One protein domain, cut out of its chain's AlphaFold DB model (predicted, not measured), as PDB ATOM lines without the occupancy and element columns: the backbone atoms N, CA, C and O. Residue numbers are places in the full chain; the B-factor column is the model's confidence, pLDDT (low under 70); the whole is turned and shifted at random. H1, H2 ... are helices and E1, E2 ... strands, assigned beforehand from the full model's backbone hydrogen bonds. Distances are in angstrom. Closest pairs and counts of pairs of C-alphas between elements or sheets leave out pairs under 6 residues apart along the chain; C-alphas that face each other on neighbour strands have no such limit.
ATOM      1  N   ILE A   6     134.782 175.925 185.643       98.06
ATOM      2  CA  ILE A   6     133.769 176.016 184.593       98.06
ATOM      3  C   ILE A   6     132.412 176.320 185.221       98.06
ATOM      4  O   ILE A   6     132.051 175.792 186.272       98.06
ATOM      5  N   SER A   7     131.660 177.216 184.583       98.19
ATOM      6  CA  SER A   7     130.314 177.571 185.030       98.19
ATOM      7  C   SER A   7     129.263 176.738 184.308       98.19
ATOM      8  O   SER A   7     129.200 176.757 183.073       98.19
ATOM      9  N   LEU A   8     128.402 176.083 185.085       98.25
ATOM     10  CA  LEU A   8     127.246 175.320 184.619       98.25
ATOM     11  C   LEU A   8     125.956 175.956 185.130       98.25
ATOM     12  O   LEU A   8     125.919 176.559 186.202       98.25
ATOM     13  N   TRP A   9     124.882 175.848 184.354       97.69
ATOM     14  CA  TRP A   9     123.562 176.283 184.812       97.69
ATOM     15  C   TRP A   9     122.969 175.229 185.745       97.69
ATOM     16  O   TRP A   9     123.324 174.051 185.672       97.69
ATOM     17  N   GLN A  10     122.046 175.636 186.612       98.00
ATOM     18  CA  GLN A  10     121.238 174.666 187.344       98.00
ATOM     19  C   GLN A  10     120.190 174.030 186.414       98.00
ATOM     20  O   GLN A  10     119.713 174.710 185.500       98.00
ATOM     21  N   PRO A  11     119.849 172.738 186.606       97.62
ATOM     22  CA  PRO A  11     120.294 171.853 187.690       97.62
ATOM     23  C   PRO A  11     121.615 171.111 187.407       97.62
ATOM     24  O   PRO A  11     122.115 170.408 188.280       97.62
ATOM     25  N   TRP A  12     122.195 171.249 186.209       98.12
ATOM     26  CA  TRP A  12     123.366 170.476 185.775       98.12
ATOM     27  C   TRP A  12     124.584 170.625 186.690       98.12
ATOM     28  O   TRP A  12     125.265 169.636 186.938       98.12
ATOM     29  N   ALA A  13     124.828 171.819 187.243       98.38
ATOM     30  CA  ALA A  13     125.894 172.022 188.227       98.38
ATOM     31  C   ALA A  13     125.743 171.084 189.440       98.38
ATOM     32  O   ALA A  13     126.703 170.439 189.857       98.38
ATOM     33  N   SER A  14     124.524 170.972 189.974       97.12
ATOM     34  CA  SER A  14     124.233 170.090 191.109       97.12
ATOM     35  C   SER A  14     124.260 168.616 190.711       97.12
ATOM     36  O   SER A  14     124.658 167.786 191.518       97.12
ATOM     37  N   LEU A  15     123.883 168.274 189.476       96.25
ATOM     38  CA  LEU A  15     123.973 166.894 188.989       96.25
ATOM     39  C   LEU A  15     125.425 166.410 188.916       96.25
ATOM     40  O   LEU A  15     125.699 165.289 189.334       96.25
ATOM     41  N   VAL A  16     126.357 167.266 188.480       97.81
ATOM     42  CA  VAL A  16     127.796 166.955 188.538       97.81
ATOM     43  C   VAL A  16     128.254 166.801 189.989       97.81
ATOM     44  O   VAL A  16     128.903 165.817 190.324       97.81
ATOM     45  N   ALA A  17     127.860 167.720 190.877       97.31
ATOM     46  CA  ALA A  17     128.237 167.662 192.292       97.31
ATOM     47  C   ALA A  17     127.750 166.395 193.020       97.31
ATOM     48  O   ALA A  17     128.390 165.956 193.969       97.31
ATOM     49  N   ASN A  18     126.642 165.801 192.571       93.75
ATOM     50  CA  ASN A  18     126.095 164.559 193.120       93.75
ATOM     51  C   ASN A  18     126.553 163.299 192.360       93.75
ATOM     52  O   ASN A  18     126.055 162.214 192.641       93.75
ATOM     53  N   GLY A  19     127.457 163.422 191.380       93.50
ATOM     54  CA  GLY A  19     127.944 162.287 190.585       93.50
ATOM     55  C   GLY A  19     126.905 161.673 189.638       93.50
ATOM     56  O   GLY A  19     127.109 160.576 189.134       93.50
ATOM     57  N   LEU A  20     125.792 162.371 189.389       92.88
ATOM     58  CA  LEU A  20     124.718 161.936 188.484       92.88
ATOM     59  C   LEU A  20     124.965 162.349 187.030       92.88
ATOM     60  O   LEU A  20     124.266 161.885 186.133       92.88
ATOM     61  N   LYS A  21     125.911 163.267 186.820       95.94
ATOM     62  CA  LYS A  21     126.361 163.726 185.511       95.94
ATOM     63  C   LYS A  21     127.883 163.690 185.450       95.94
ATOM     64  O   LYS A  21     128.536 164.430 186.182       95.94
ATOM     65  N   LEU A  22     128.418 162.875 184.557       97.69
ATOM     66  CA  LEU A  22     129.842 162.628 184.369       97.69
ATOM     67  C   LEU A  22     130.414 163.422 183.189       97.69
ATOM     68  O   LEU A  22     131.542 163.896 183.279       97.69
ATOM     69  N   TYR A  23     129.636 163.624 182.119       97.94
ATOM     70  CA  TYR A  23     130.102 164.300 180.900       97.94
ATOM     71  C   TYR A  23     129.593 165.737 180.802       97.94
ATOM     72  O   TYR A  23     128.389 165.977 180.896       97.94
ATOM     73  N   GLU A  24     130.463 166.712 180.546       97.12
ATOM     74  CA  GLU A  24     130.066 168.107 180.314       97.12
ATOM     75  C   GLU A  24     130.110 168.425 178.819       97.12
ATOM     76  O   GLU A  24     131.148 168.305 178.189       97.12
ATOM     77  N   THR A  25     128.974 168.819 178.235       97.75
ATOM     78  CA  THR A  25     128.849 168.901 176.772       97.75
ATOM     79  C   THR A  25     128.982 170.330 176.242       97.75
ATOM     80  O   THR A  25     128.148 171.187 176.568       97.75
ATOM     81  N   ARG A  26     129.923 170.593 175.327       96.88
ATOM     82  CA  ARG A  26     130.158 171.927 174.724       96.88
ATOM     83  C   ARG A  26     130.379 171.862 173.220       96.88
ATOM     84  O   ARG A  26     130.803 170.853 172.684       96.88
ATOM     85  N   GLY A  27     130.138 172.981 172.541       97.38
ATOM     86  CA  GLY A  27     130.506 173.156 171.129       97.38
ATOM     87  C   GLY A  27     131.972 173.544 170.912       97.38
ATOM     88  O   GLY A  27     132.317 174.006 169.833       97.38
ATOM     89  N   TRP A  28     132.821 173.459 171.938       96.44
ATOM     90  CA  TRP A  28     134.240 173.793 171.845       96.44
ATOM     91  C   TRP A  28     135.067 172.884 172.762       96.44
ATOM     92  O   TRP A  28     134.591 172.545 173.849       96.44
ATOM     93  N   PRO A  29     136.296 172.512 172.358       96.62
ATOM     94  CA  PRO A  29     137.152 171.633 173.141       96.62
ATOM     95  C   PRO A  29     138.030 172.405 174.130       96.62
ATOM     96  O   PRO A  29     138.295 173.601 173.979       96.62
ATOM     97  N   THR A  30     138.588 171.693 175.107       96.25
ATOM     98  CA  THR A  30     139.635 172.208 175.996       96.25
ATOM     99  C   THR A  30     140.809 171.241 176.092       96.25
ATOM    100  O   THR A  30     140.638 170.026 176.169       96.25
ATOM    101  N   LYS A  31     142.026 171.794 176.136       96.50
ATOM    102  CA  LYS A  31     143.267 171.031 176.368       96.50
ATOM    103  C   LYS A  31     143.592 170.851 177.855       96.50
ATOM    104  O   LYS A  31     144.571 170.195 178.189       96.50
ATOM    105  N   TYR A  32     142.834 171.482 178.753       96.75
ATOM    106  CA  TYR A  32     143.084 171.383 180.190       96.75
ATOM    107  C   TYR A  32     142.721 169.997 180.721       96.75
ATOM    108  O   TYR A  32     141.686 169.462 180.333       96.75
ATOM    109  N   ARG A  33     143.540 169.461 181.631       97.56
ATOM    110  CA  ARG A  33     143.294 168.227 182.386       97.56
ATOM    111  C   ARG A  33     143.719 168.406 183.841       97.56
ATOM    112  O   ARG A  33     144.682 169.128 184.109       97.56
ATOM    113  N   GLY A  34     143.006 167.753 184.753       97.38
ATOM    114  CA  GLY A  34     143.201 167.853 186.203       97.38
ATOM    115  C   GLY A  34     142.049 168.558 186.924       97.38
ATOM    116  O   GLY A  34     140.953 168.688 186.377       97.38
ATOM    117  N   VAL A  35     142.315 169.011 188.152       98.19
ATOM    118  CA  VAL A  35     141.287 169.517 189.076       98.19
ATOM    119  C   VAL A  35     140.548 170.734 188.514       98.19
ATOM    120  O   VAL A  35     141.114 171.807 188.302       98.19
ATOM    121  N   LEU A  36     139.240 170.587 188.359       98.19
ATOM    122  CA  LEU A  36     138.317 171.584 187.850       98.19
ATOM    123  C   LEU A  36     137.240 171.888 188.893       98.19
ATOM    124  O   LEU A  36     136.554 170.998 189.394       98.19
ATOM    125  N   ALA A  37     137.053 173.169 189.195       98.56
ATOM    126  CA  ALA A  37     135.954 173.621 190.031       98.56
ATOM    127  C   ALA A  37     134.668 173.785 189.209       98.56
ATOM    128  O   ALA A  37     134.652 174.451 188.171       98.56
ATOM    129  N   ILE A  38     133.568 173.225 189.705       98.75
ATOM    130  CA  ILE A  38     132.240 173.404 189.125       98.75
ATOM    131  C   ILE A  38     131.562 174.574 189.823       98.75
ATOM    132  O   ILE A  38     131.236 174.512 191.009       98.75
ATOM    133  N   HIS A  39     131.342 175.646 189.073       98.69
ATOM    134  CA  HIS A  39     130.617 176.823 189.528       98.69
ATOM    135  C   HIS A  39     129.154 176.756 189.074       98.69
ATOM    136  O   HIS A  39     128.868 176.633 187.880       98.69
ATOM    137  N   ALA A  40     128.216 176.894 190.008       98.62
ATOM    138  CA  ALA A  40     126.807 177.079 189.697       98.62
ATOM    139  C   ALA A  40     126.557 178.529 189.266       98.62
ATOM    140  O   ALA A  40     126.661 179.463 190.060       98.62
ATOM    141  N   ALA A  41     126.220 178.734 187.995       98.19
ATOM    142  CA  ALA A  41     125.985 180.060 187.438       98.19
ATOM    143  C   ALA A  41     124.829 180.781 188.151       98.19
ATOM    144  O   ALA A  41     123.815 180.174 188.484       98.19
ATOM    145  N   LYS A  42     124.936 182.104 188.308       96.94
ATOM    146  CA  LYS A  42     123.870 182.953 188.862       96.94
ATOM    147  C   LYS A  42     122.793 183.239 187.809       96.94
ATOM    148  O   LYS A  42     122.672 184.359 187.316       96.94
ATOM    149  N   ARG A  43     122.060 182.200 187.404       94.12
ATOM    150  CA  ARG A  43     120.981 182.274 186.408       94.12
ATOM    151  C   ARG A  43     119.708 181.597 186.918       94.12
ATOM    152  O   ARG A  43     119.818 180.558 187.563       94.12
ATOM    153  N   PRO A  44     118.518 182.137 186.595       91.50
ATOM    154  CA  PRO A  44     117.261 181.450 186.866       91.50
ATOM    155  C   PRO A  44     117.200 180.086 186.175       91.50
ATOM    156  O   PRO A  44     117.732 179.907 185.076       91.50
ATOM    157  N   LEU A  45     116.498 179.144 186.800       94.81
ATOM    158  CA  LEU A  45     116.274 177.813 186.252       94.81
ATOM    159  C   LEU A  45     115.467 177.894 184.944       94.81
ATOM    160  O   LEU A  45     114.334 178.388 184.925       94.81
ATOM    161  N   CYS A  46     116.038 177.398 183.846       94.56
ATOM    162  CA  CYS A  46     115.372 177.383 182.544       94.56
ATOM    163  C   CYS A  46     114.263 176.316 182.477       94.56
ATOM    164  O   CYS A  46     114.164 175.433 183.330       94.56
ATOM    165  N   LYS A  47     113.425 176.374 181.431       95.62
ATOM    166  CA  LYS A  47     112.319 175.418 181.227       95.62
ATOM    167  C   LYS A  47     112.815 173.969 181.180       95.62
ATOM    168  O   LYS A  47     112.211 173.100 181.802       95.62
ATOM    169  N   GLN A  48     113.928 173.728 180.489       94.25
ATOM    170  CA  GLN A  48     114.568 172.417 180.398       94.25
ATOM    171  C   GLN A  48     115.007 171.931 181.781       94.25
ATOM    172  O   GLN A  48     114.675 170.816 182.169       94.25
ATOM    173  N   GLY A  49     115.653 172.798 182.566       95.56
ATOM    174  CA  GLY A  49     116.061 172.489 183.933       95.56
ATOM    175  C   GLY A  49     114.884 172.139 184.848       95.56
ATOM    176  O   GLY A  49     114.944 171.147 185.567       95.56
ATOM    177  N   LYS A  50     113.777 172.889 184.771       96.06
ATOM    178  CA  LYS A  50     112.538 172.585 185.514       96.06
ATOM    179  C   LYS A  50     111.960 171.220 185.133       96.06
ATOM    180  O   LYS A  50     111.587 170.437 186.007       96.06
ATOM    181  N   SER A  51     111.905 170.933 183.833       95.19
ATOM    182  CA  SER A  51     111.429 169.646 183.317       95.19
ATOM    183  C   SER A  51     112.304 168.489 183.795       95.19
ATOM    184  O   SER A  51     111.784 167.452 184.191       95.19
ATOM    185  N   LEU A  52     113.623 168.686 183.803       94.50
ATOM    186  CA  LEU A  52     114.584 167.688 184.246       94.50
ATOM    187  C   LEU A  52     114.429 167.371 185.736       94.50
ATOM    188  O   LEU A  52     114.309 166.208 186.100       94.50
ATOM    189  N   ILE A  53     114.329 168.396 186.587       95.44
ATOM    190  CA  ILE A  53     114.042 168.219 188.021       95.44
ATOM    191  C   ILE A  53     112.734 167.446 188.222       95.44
ATOM    192  O   ILE A  53     112.678 166.510 189.012       95.44
ATOM    193  N   SER A  54     111.690 167.804 187.470       94.75
ATOM    194  CA  SER A  54     110.378 167.154 187.569       94.75
ATOM    195  C   SER A  54     110.438 165.677 187.169       94.75
ATOM    196  O   SER A  54     109.806 164.836 187.807       94.75
ATOM    197  N   HIS A  55     111.215 165.358 186.129       92.06
ATOM    198  CA  HIS A  55     111.475 163.985 185.715       92.06
ATOM    199  C   HIS A  55     112.235 163.218 186.799       92.06
ATOM    200  O   HIS A  55     111.789 162.151 187.195       92.06
ATOM    201  N   PHE A  56     113.323 163.776 187.336       90.12
ATOM    202  CA  PHE A  56     114.106 163.119 188.382       90.12
ATOM    203  C   PHE A  56     113.286 162.855 189.648       90.12
ATOM    204  O   PHE A  56     113.309 161.744 190.174       90.12
ATOM    205  N   ASN A  57     112.508 163.842 190.098       93.06
ATOM    206  CA  ASN A  57     111.628 163.690 191.255       93.06
ATOM    207  C   ASN A  57     110.624 162.550 191.058       93.06
ATOM    208  O   ASN A  57     110.402 161.763 191.972       93.06
ATOM    209  N   ARG A  58     110.065 162.414 189.851       92.81
ATOM    210  CA  ARG A  58     109.112 161.349 189.524       92.81
ATOM    211  C   ARG A  58     109.779 159.981 189.366       92.81
ATOM    212  O   ARG A  58     109.313 159.017 189.958       92.81
ATOM    213  N   SER A  59     110.825 159.894 188.550       89.31
ATOM    214  CA  SER A  59     111.448 158.629 188.142       89.31
ATOM    215  C   SER A  59     112.267 157.985 189.258       89.31
ATOM    216  O   SER A  59     112.345 156.764 189.328       89.31
ATOM    217  N   PHE A  60     112.853 158.795 190.143       84.31
ATOM    218  CA  PHE A  60     113.733 158.327 191.218       84.31
ATOM    219  C   PHE A  60     113.157 158.578 192.620       84.31
ATOM    220  O   PHE A  60     113.871 158.412 193.606       84.31
ATOM    221  N   ASN A  61     111.883 158.983 192.720       88.62
ATOM    222  CA  ASN A  61     111.217 159.337 193.980       88.62
ATOM    223  C   ASN A  61     112.029 160.345 194.822       88.62
ATOM    224  O   ASN A  61     112.205 160.190 196.032       88.62
ATOM    225  N   LEU A  62     112.570 161.364 194.151       86.12
ATOM    226  CA  LEU A  62     113.357 162.433 194.765       86.12
ATOM    227  C   LEU A  62     112.484 163.656 195.072       86.12
ATOM    228  O   LEU A  62     111.367 163.803 194.578       86.12
ATOM    229  N   SER A  63     113.009 164.562 195.894       90.50
ATOM    230  CA  SER A  63     112.362 165.833 196.259       90.50
ATOM    231  C   SER A  63     113.307 167.016 196.040       90.50
ATOM    232  O   SER A  63     113.562 167.812 196.940       90.50
ATOM    233  N   ILE A  64     113.872 167.110 194.836       90.88
ATOM    234  CA  ILE A  64     114.727 168.223 194.425       90.88
ATOM    235  C   ILE A  64     113.859 169.474 194.272       90.88
ATOM    236  O   ILE A  64     112.968 169.533 193.421       90.88
ATOM    237  N   ASP A  65     114.154 170.482 195.087       93.19
ATOM    238  CA  ASP A  65     113.557 171.812 195.032       93.19
ATOM    239  C   ASP A  65     114.457 172.735 194.197       93.19
ATOM    240  O   ASP A  65     115.560 173.102 194.610       93.19
ATOM    241  N   GLY A  66     113.996 173.075 192.990       92.31
ATOM    242  CA  GLY A  66     114.766 173.866 192.029       92.31
ATOM    243  C   GLY A  66     115.118 175.271 192.516       92.31
ATOM    244  O   GLY A  66     116.158 175.794 192.116       92.31
ATOM    245  N   ASP A  67     114.303 175.852 193.400       91.81
ATOM    246  CA  ASP A  67     114.519 177.201 193.935       91.81
ATOM    247  C   ASP A  67     115.549 177.213 195.074       91.81
ATOM    248  O   ASP A  67     116.110 178.259 195.403       91.81
ATOM    249  N   LYS A  68     115.851 176.041 195.647       94.50
ATOM    250  CA  LYS A  68     116.885 175.858 196.678       94.50
ATOM    251  C   LYS A  68     118.239 175.437 196.119       94.50
ATOM    252  O   LYS A  68     119.190 175.286 196.886       94.50
ATOM    253  N   LEU A  69     118.351 175.236 194.806       96.44
ATOM    254  CA  LEU A  69     119.636 174.917 194.197       96.44
ATOM    255  C   LEU A  69     120.602 176.108 194.335       96.44
ATOM    256  O   LEU A  69     120.205 177.254 194.113       96.44
ATOM    257  N   PRO A  70     121.882 175.865 194.672       97.19
ATOM    258  CA  PRO A  70     122.845 176.937 194.897       97.19
ATOM    259  C   PRO A  70     123.101 177.740 193.616       97.19
ATOM    260  O   PRO A  70     123.158 177.186 192.518       97.19
ATOM    261  N   LEU A  71     123.313 179.048 193.760       97.94
ATOM    262  CA  LEU A  71     123.644 179.965 192.669       97.94
ATOM    263  C   LEU A  71     124.841 180.830 193.067       97.94
ATOM    264  O   LEU A  71     124.919 181.297 194.199       97.94
ATOM    265  N   GLY A  72     125.749 181.093 192.126       97.88
ATOM    266  CA  GLY A  72     126.939 181.914 192.369       97.88
ATOM    267  C   GLY A  72     127.956 181.264 193.312       97.88
ATOM    268  O   GLY A  72     128.658 181.979 194.022       97.88
ATOM    269  N   ALA A  73     128.000 179.931 193.360       98.06
ATOM    270  CA  ALA A  73     128.817 179.173 194.302       98.06
ATOM    271  C   ALA A  73     129.610 178.069 193.597       98.06
ATOM    272  O   ALA A  73     129.156 177.515 192.593       98.06
ATOM    273  N   ILE A  74     130.783 177.730 194.134       98.50
ATOM    274  CA  ILE A  74     131.468 176.483 193.784       98.50
ATOM    275  C   ILE A  74     130.738 175.346 194.492       98.50
ATOM    276  O   ILE A  74     130.579 175.383 195.709       98.50
ATOM    277  N   VAL A  75     130.276 174.365 193.722       98.50
ATOM    278  CA  VAL A  75     129.460 173.251 194.229       98.50
ATOM    279  C   VAL A  75     130.199 171.920 194.212       98.50
ATOM    280  O   VAL A  75     129.785 170.996 194.902       98.50
ATOM    281  N   ALA A  76     131.286 171.820 193.445       98.25
ATOM    282  CA  ALA A  76     132.123 170.630 193.395       98.25
ATOM    283  C   ALA A  76     133.550 170.953 192.948       98.25
ATOM    284  O   ALA A  76     133.795 171.947 192.257       98.25
ATOM    285  N   LEU A  77     134.463 170.055 193.304       98.25
ATOM    286  CA  LEU A  77     135.747 169.868 192.642       98.25
ATOM    287  C   LEU A  77     135.698 168.498 191.963       98.25
ATOM    288  O   LEU A  77     135.253 167.533 192.578       98.25
ATOM    289  N   THR A  78     136.117 168.429 190.707       97.44
ATOM    290  CA  THR A  78     136.170 167.189 189.921       97.44
ATOM    291  C   THR A  78     137.475 167.126 189.138       97.44
ATOM    292  O   THR A  78     138.137 168.150 188.977       97.44
ATOM    293  N   ASP A  79     137.835 165.960 188.619       97.81
ATOM    294  CA  ASP A  79     138.963 165.808 187.708       97.81
ATOM    295  C   ASP A  79     138.471 165.797 186.260       97.81
ATOM    296  O   ASP A  79     137.699 164.929 185.856       97.81
ATOM    297  N   LEU A  80     138.935 166.760 185.458       98.06
ATOM    298  CA  LEU A  80     138.725 166.728 184.013       98.06
ATOM    299  C   LEU A  80     139.759 165.790 183.388       98.06
ATOM    300  O   LEU A  80     140.934 166.154 183.254       98.06
ATOM    301  N   THR A  81     139.325 164.582 183.043       97.62
ATOM    302  CA  THR A  81     140.185 163.495 182.558       97.62
ATOM    303  C   THR A  81     140.295 163.456 181.041       97.62
ATOM    304  O   THR A  81     141.387 163.215 180.526       97.62
ATOM    305  N   ASP A  82     139.214 163.772 180.326       97.44
ATOM    306  CA  ASP A  82     139.221 163.849 178.869       97.44
ATOM    307  C   ASP A  82     138.341 164.974 178.296       97.44
ATOM    308  O   ASP A  82     137.746 165.758 179.031       97.44
ATOM    309  N   CYS A  83     138.379 165.124 176.974       97.44
ATOM    310  CA  CYS A  83     137.565 166.014 176.162       97.44
ATOM    311  C   CYS A  83     137.529 165.394 174.763       97.44
ATOM    312  O   CYS A  83     138.464 165.577 173.975       97.44
ATOM    313  N   LEU A  84     136.492 164.598 174.520       97.12
ATOM    314  CA  LEU A  84     136.354 163.726 173.359       97.12
ATOM    315  C   LEU A  84     135.371 164.324 172.365       97.12
ATOM    316  O   LEU A  84     134.328 164.842 172.764       97.12
ATOM    317  N   GLU A  85     135.682 164.242 171.073       96.69
ATOM    318  CA  GLU A  85     134.739 164.665 170.037       96.69
ATOM    319  C   GLU A  85     133.578 163.673 169.937       96.69
ATOM    320  O   GLU A  85     133.772 162.464 169.845       96.69
ATOM    321  N   MET A  86     132.354 164.183 169.962       97.00
ATOM    322  CA  MET A  86     131.150 163.389 169.790       97.00
ATOM    323  C   MET A  86     130.997 162.998 168.329       97.00
ATOM    324  O   MET A  86     130.980 163.853 167.440       97.00
ATOM    325  N   VAL A  87     130.804 161.708 168.095       95.94
ATOM    326  CA  VAL A  87     130.567 161.144 166.770       95.94
ATOM    327  C   VAL A  87     129.378 160.198 166.811       95.94
ATOM    328  O   VAL A  87     129.081 159.596 167.842       95.94
ATOM    329  N   SER A  88     128.689 160.076 165.683       92.75
ATOM    330  CA  SER A  88     127.782 158.952 165.477       92.75
ATOM    331  C   SER A  88     128.587 157.688 165.194       92.75
ATOM    332  O   SER A  88     129.706 157.756 164.678       92.75
ATOM    333  N   GLU A  89     127.989 156.532 165.455       89.44
ATOM    334  CA  GLU A  89     128.589 155.225 165.158       89.44
ATOM    335  C   GLU A  89     129.106 155.114 163.710       89.44
ATOM    336  O   GLU A  89     130.207 154.616 163.477       89.44
ATOM    337  N   ALA A  90     128.377 155.675 162.740       86.94
ATOM    338  CA  ALA A  90     128.760 155.667 161.325       86.94
ATOM    339  C   ALA A  90     130.069 156.419 161.007       86.94
ATOM    340  O   ALA A  90     130.688 156.138 159.986       86.94
ATOM    341  N   ASN A  91     130.480 157.363 161.859       82.25
ATOM    342  CA  ASN A  91     131.659 158.211 161.652       82.25
ATOM    343  C   ASN A  91     132.807 157.876 162.625       82.25
ATOM    344  O   ASN A  91     133.822 158.572 162.651       82.25
ATOM    345  N   ALA A  92     132.654 156.842 163.459       77.19
ATOM    346  CA  ALA A  92     133.550 156.586 164.585       77.19
ATOM    347  C   ALA A  92     134.978 156.173 164.184       77.19
ATOM    348  O   ALA A  92     135.920 156.435 164.928       77.19
ATOM    349  N   THR A  93     135.164 155.547 163.018       77.31
ATOM    350  CA  THR A  93     136.486 155.082 162.557       77.31
ATOM    351  C   THR A  93     137.408 156.210 162.108       77.31
ATOM    352  O   THR A  93     138.624 156.028 162.093       77.31
ATOM    353  N   ASP A  94     136.844 157.370 161.770       78.62
ATOM    354  CA  ASP A  94     137.565 158.438 161.073       78.62
ATOM    355  C   ASP A  94     137.988 159.580 162.006       78.62
ATOM    356  O   ASP A  94     138.765 160.454 161.614       78.62
ATOM    357  N   VAL A  95     137.511 159.572 163.255       81.31
ATOM    358  CA  VAL A  95     137.776 160.627 164.238       81.31
ATOM    359  C   VAL A  95     138.553 160.045 165.423       81.31
ATOM    360  O   VAL A  95     137.961 159.388 166.287       81.31
ATOM    361  N   PRO A  96     139.877 160.267 165.503       82.56
ATOM    362  CA  PRO A  96     140.653 159.861 166.667       82.56
ATOM    363  C   PRO A  96     140.218 160.656 167.908       82.56
ATOM    364  O   PRO A  96     139.856 161.824 167.806       82.56
ATOM    365  N   ASN A  97     140.313 160.040 169.093       89.00
ATOM    366  CA  ASN A  97     139.947 160.661 170.376       89.00
ATOM    367  C   ASN A  97     138.477 161.128 170.433       89.00
ATOM    368  O   ASN A  97     138.175 162.279 170.765       89.00
ATOM    369  N   SER A  98     137.571 160.216 170.082       94.50
ATOM    370  CA  SER A  98     136.134 160.453 169.990       94.50
ATOM    371  C   SER A  98     135.329 159.596 170.968       94.50
ATOM    372  O   SER A  98     135.806 158.593 171.503       94.50
ATOM    373  N   ILE A  99     134.088 160.016 171.208       96.19
ATOM    374  CA  ILE A  99     133.078 159.273 171.953       96.19
ATOM    375  C   ILE A  99     131.866 159.029 171.055       96.19
ATOM    376  O   ILE A  99     131.309 159.956 170.462       96.19
ATOM    377  N   ILE A 100     131.457 157.765 170.960       96.12
ATOM    378  CA  ILE A 100     130.286 157.359 170.181       96.12
ATOM    379  C   ILE A 100     129.033 157.723 170.979       96.12
ATOM    380  O   ILE A 100     128.837 157.221 172.084       96.12
ATOM    381  N   ILE A 101     128.175 158.584 170.435       96.75
ATOM    382  CA  ILE A 101     126.972 159.078 171.126       96.75
ATOM    383  C   ILE A 101     126.062 157.913 171.547       96.75
ATOM    384  O   ILE A 101     125.506 157.892 172.650       96.75
ATOM    385  N   GLU A 102     125.919 156.915 170.684       95.50
ATOM    386  CA  GLU A 102     125.052 155.760 170.891       95.50
ATOM    387  C   GLU A 102     125.532 154.844 172.032       95.50
ATOM    388  O   GLU A 102     124.704 154.180 172.661       95.50
ATOM    389  N   SER A 103     126.827 154.865 172.376       95.00
ATOM    390  CA  SER A 103     127.387 154.052 173.469       95.00
ATOM    391  C   SER A 103     127.199 154.672 174.861       95.00
ATOM    392  O   SER A 103     127.337 153.988 175.875       95.00
ATOM    393  N   VAL A 104     126.848 155.959 174.929       96.94
ATOM    394  CA  VAL A 104     126.608 156.686 176.182       96.94
ATOM    395  C   VAL A 104     125.258 156.294 176.785       96.94
ATOM    396  O   VAL A 104     124.289 156.068 176.068       96.94
ATOM    397  N   SER A 105     125.146 156.225 178.114       96.06
ATOM    398  CA  SER A 105     123.870 155.872 178.755       96.06
ATOM    399  C   SER A 105     122.735 156.837 178.377       96.06
ATOM    400  O   SER A 105     122.952 158.033 178.168       96.06
ATOM    401  N   GLU A 106     121.495 156.341 178.344       94.44
ATOM    402  CA  GLU A 106     120.314 157.181 178.091       94.44
ATOM    403  C   GLU A 106     120.198 158.337 179.087       94.44
ATOM    404  O   GLU A 106     119.837 159.452 178.705       94.44
ATOM    405  N   LEU A 107     120.562 158.084 180.348       92.75
ATOM    406  CA  LEU A 107     120.599 159.109 181.379       92.75
ATOM    407  C   LEU A 107     121.566 160.227 180.987       92.75
ATOM    408  O   LEU A 107     121.138 161.368 180.865       92.75
ATOM    409  N   GLU A 108     122.835 159.920 180.716       96.50
ATOM    410  CA  GLU A 108     123.826 160.927 180.311       96.50
ATOM    411  C   GLU A 108     123.422 161.668 179.035       96.50
ATOM    412  O   GLU A 108     123.552 162.898 178.961       96.50
ATOM    413  N   ARG A 109     122.846 160.951 178.060       96.06
ATOM    414  CA  ARG A 109     122.297 161.557 176.842       96.06
ATOM    415  C   ARG A 109     121.193 162.569 177.130       96.06
ATOM    416  O   ARG A 109     121.149 163.618 176.496       96.06
ATOM    417  N   SER A 110     120.348 162.312 178.129       94.00
ATOM    418  CA  SER A 110     119.294 163.247 178.552       94.00
ATOM    419  C   SER A 110     119.823 164.495 179.278       94.00
ATOM    420  O   SER A 110     119.103 165.484 179.431       94.00
ATOM    421  N   LEU A 111     121.081 164.467 179.730       95.81
ATOM    422  CA  LEU A 111     121.698 165.507 180.553       95.81
ATOM    423  C   LEU A 111     122.607 166.458 179.769       95.81
ATOM    424  O   LEU A 111     123.259 167.305 180.385       95.81
ATOM    425  N   GLY A 112     122.707 166.326 178.451       95.44
ATOM    426  CA  GLY A 112     123.619 167.111 177.624       95.44
ATOM    427  C   GLY A 112     123.104 167.315 176.207       95.44
ATOM    428  O   GLY A 112     122.050 166.813 175.831       95.44
ATOM    429  N   ASP A 113     123.863 168.076 175.431       96.44
ATOM    430  CA  ASP A 113     123.628 168.254 174.001       96.44
ATOM    431  C   ASP A 113     124.570 167.320 173.237       96.44
ATOM    432  O   ASP A 113     125.739 167.654 173.020       96.44
ATOM    433  N   TRP A 114     124.056 166.128 172.928       96.75
ATOM    434  CA  TRP A 114     124.778 165.037 172.280       96.75
ATOM    435  C   TRP A 114     124.486 165.014 170.787       96.75
ATOM    436  O   TRP A 114     123.517 164.410 170.330       96.75
ATOM    437  N   GLN A 115     125.336 165.693 170.030       95.69
ATOM    438  CA  GLN A 115     125.293 165.739 168.575       95.69
ATOM    439  C   GLN A 115     126.727 165.812 168.037       95.69
ATOM    440  O   GLN A 115     127.608 166.289 168.758       95.69
ATOM    441  N   PRO A 116     126.975 165.360 166.797       94.38
ATOM    442  CA  PRO A 116     128.296 165.453 166.188       94.38
ATOM    443  C   PRO A 116     128.879 166.875 166.219       94.38
ATOM    444  O   PRO A 116     128.129 167.853 166.250       94.38
ATOM    445  N   GLN A 117     130.213 166.988 166.162       89.69
ATOM    446  CA  GLN A 117     130.967 168.262 166.211       89.69
ATOM    447  C   GLN A 117     130.884 169.005 167.559       89.69
ATOM    448  O   GLN A 117     131.107 170.215 167.655       89.69
ATOM    449  N   ARG A 118     130.554 168.278 168.626       96.88
ATOM    450  CA  ARG A 118     130.602 168.753 170.012       96.88
ATOM    451  C   ARG A 118     131.558 167.895 170.820       96.88
ATOM    452  O   ARG A 118     132.054 166.893 170.327       96.88
ATOM    453  N   TYR A 119     131.809 168.291 172.058       97.69
ATOM    454  CA  TYR A 119     132.764 167.636 172.940       97.69
ATOM    455  C   TYR A 119     132.130 167.297 174.282       97.69
ATOM    456  O   TYR A 119     131.282 168.063 174.754       97.69
ATOM    457  N   ALA A 120     132.545 166.169 174.860       96.75
ATOM    458  CA  ALA A 120     132.168 165.669 176.185       96.75
ATOM    459  C   ALA A 120     133.394 165.320 177.033       96.75
ATOM    460  O   ALA A 120     134.449 164.999 176.434       96.75
TER     461      ALA A 120
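What this domain is: This is residues 6 to 120 of the 120 residues of the protein "ASCH domain-containing protein" of Microcystis aeruginosa Sj (UniProt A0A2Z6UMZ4). A small three-stranded sheet of E1, E2 and E3 has the short helix H1 over one face; the longest helix, H2, lies toward one end of the body, and a small pair of strands, E4 and E5, toward the other. The short helix H3 lies between H2 and that pair, and much of the rest is loop. The printed part has 115 residues, in the order E1 H1 E2 H2 E3 E4 E5 H3; the class is mixed, with 48 residues in named elements, under half. The sheet E1 E2 E3 is mixed, E4 and E5 parallel; the whole is compact, radius of gyration of the C-alphas 14.8 A, spanning 44 by 30 by 20 A.

How they stand to each other: Start at E2, residues 34 to 40, the inner strand. E1, residues 6 to 8, is parallel to it, with N 6 and O 37 2.9 A apart; E3, residues 73 to 80, is antiparallel, with N 36 and O 78 2.7 A apart. H1, residues 12 to 17, is on the sheet at a height of 7.8 A, and the C-alphas of Ala 17 and Ala 76 are its closest to E3, 5.0 A. E1, H1 and E2 form a strand-helix-strand unit, two parallel neighbour strands with a helix between, its crossover right-handed. H2, residues 47 to 59, is close to but not clearly touching H1: the closest C-alphas, of Trp 12 and Gly 49, are 7.8 A apart. E4, residues 85 to 87, and E5, residues 98 to 100, are parallel, with N 99 and O 85 2.8 A apart. H3, residues 106 to 110, is apart from H1 and H2. In H1, H2 and H3 every O i to N i+4 pair is within hydrogen-bond range.

Where its parts are: Find C-alpha 6 at (133.769, 176.016, 184.593), where E1 begins. E2 is 19.1 A long, H2 18.2 A, and E3 18.9 A, bending by 55 degrees at residue 76. H3 ends at C-alpha 110, (119.294, 163.247, 178.552).

The domain as a whole: The C-alphas farthest apart, of Lys 68 and Asp 94, are 44.7 A apart. The links H1 to E2 and H2 to E3 are long. The printed part has no cut, and no printed residue is under 70 in pLDDT.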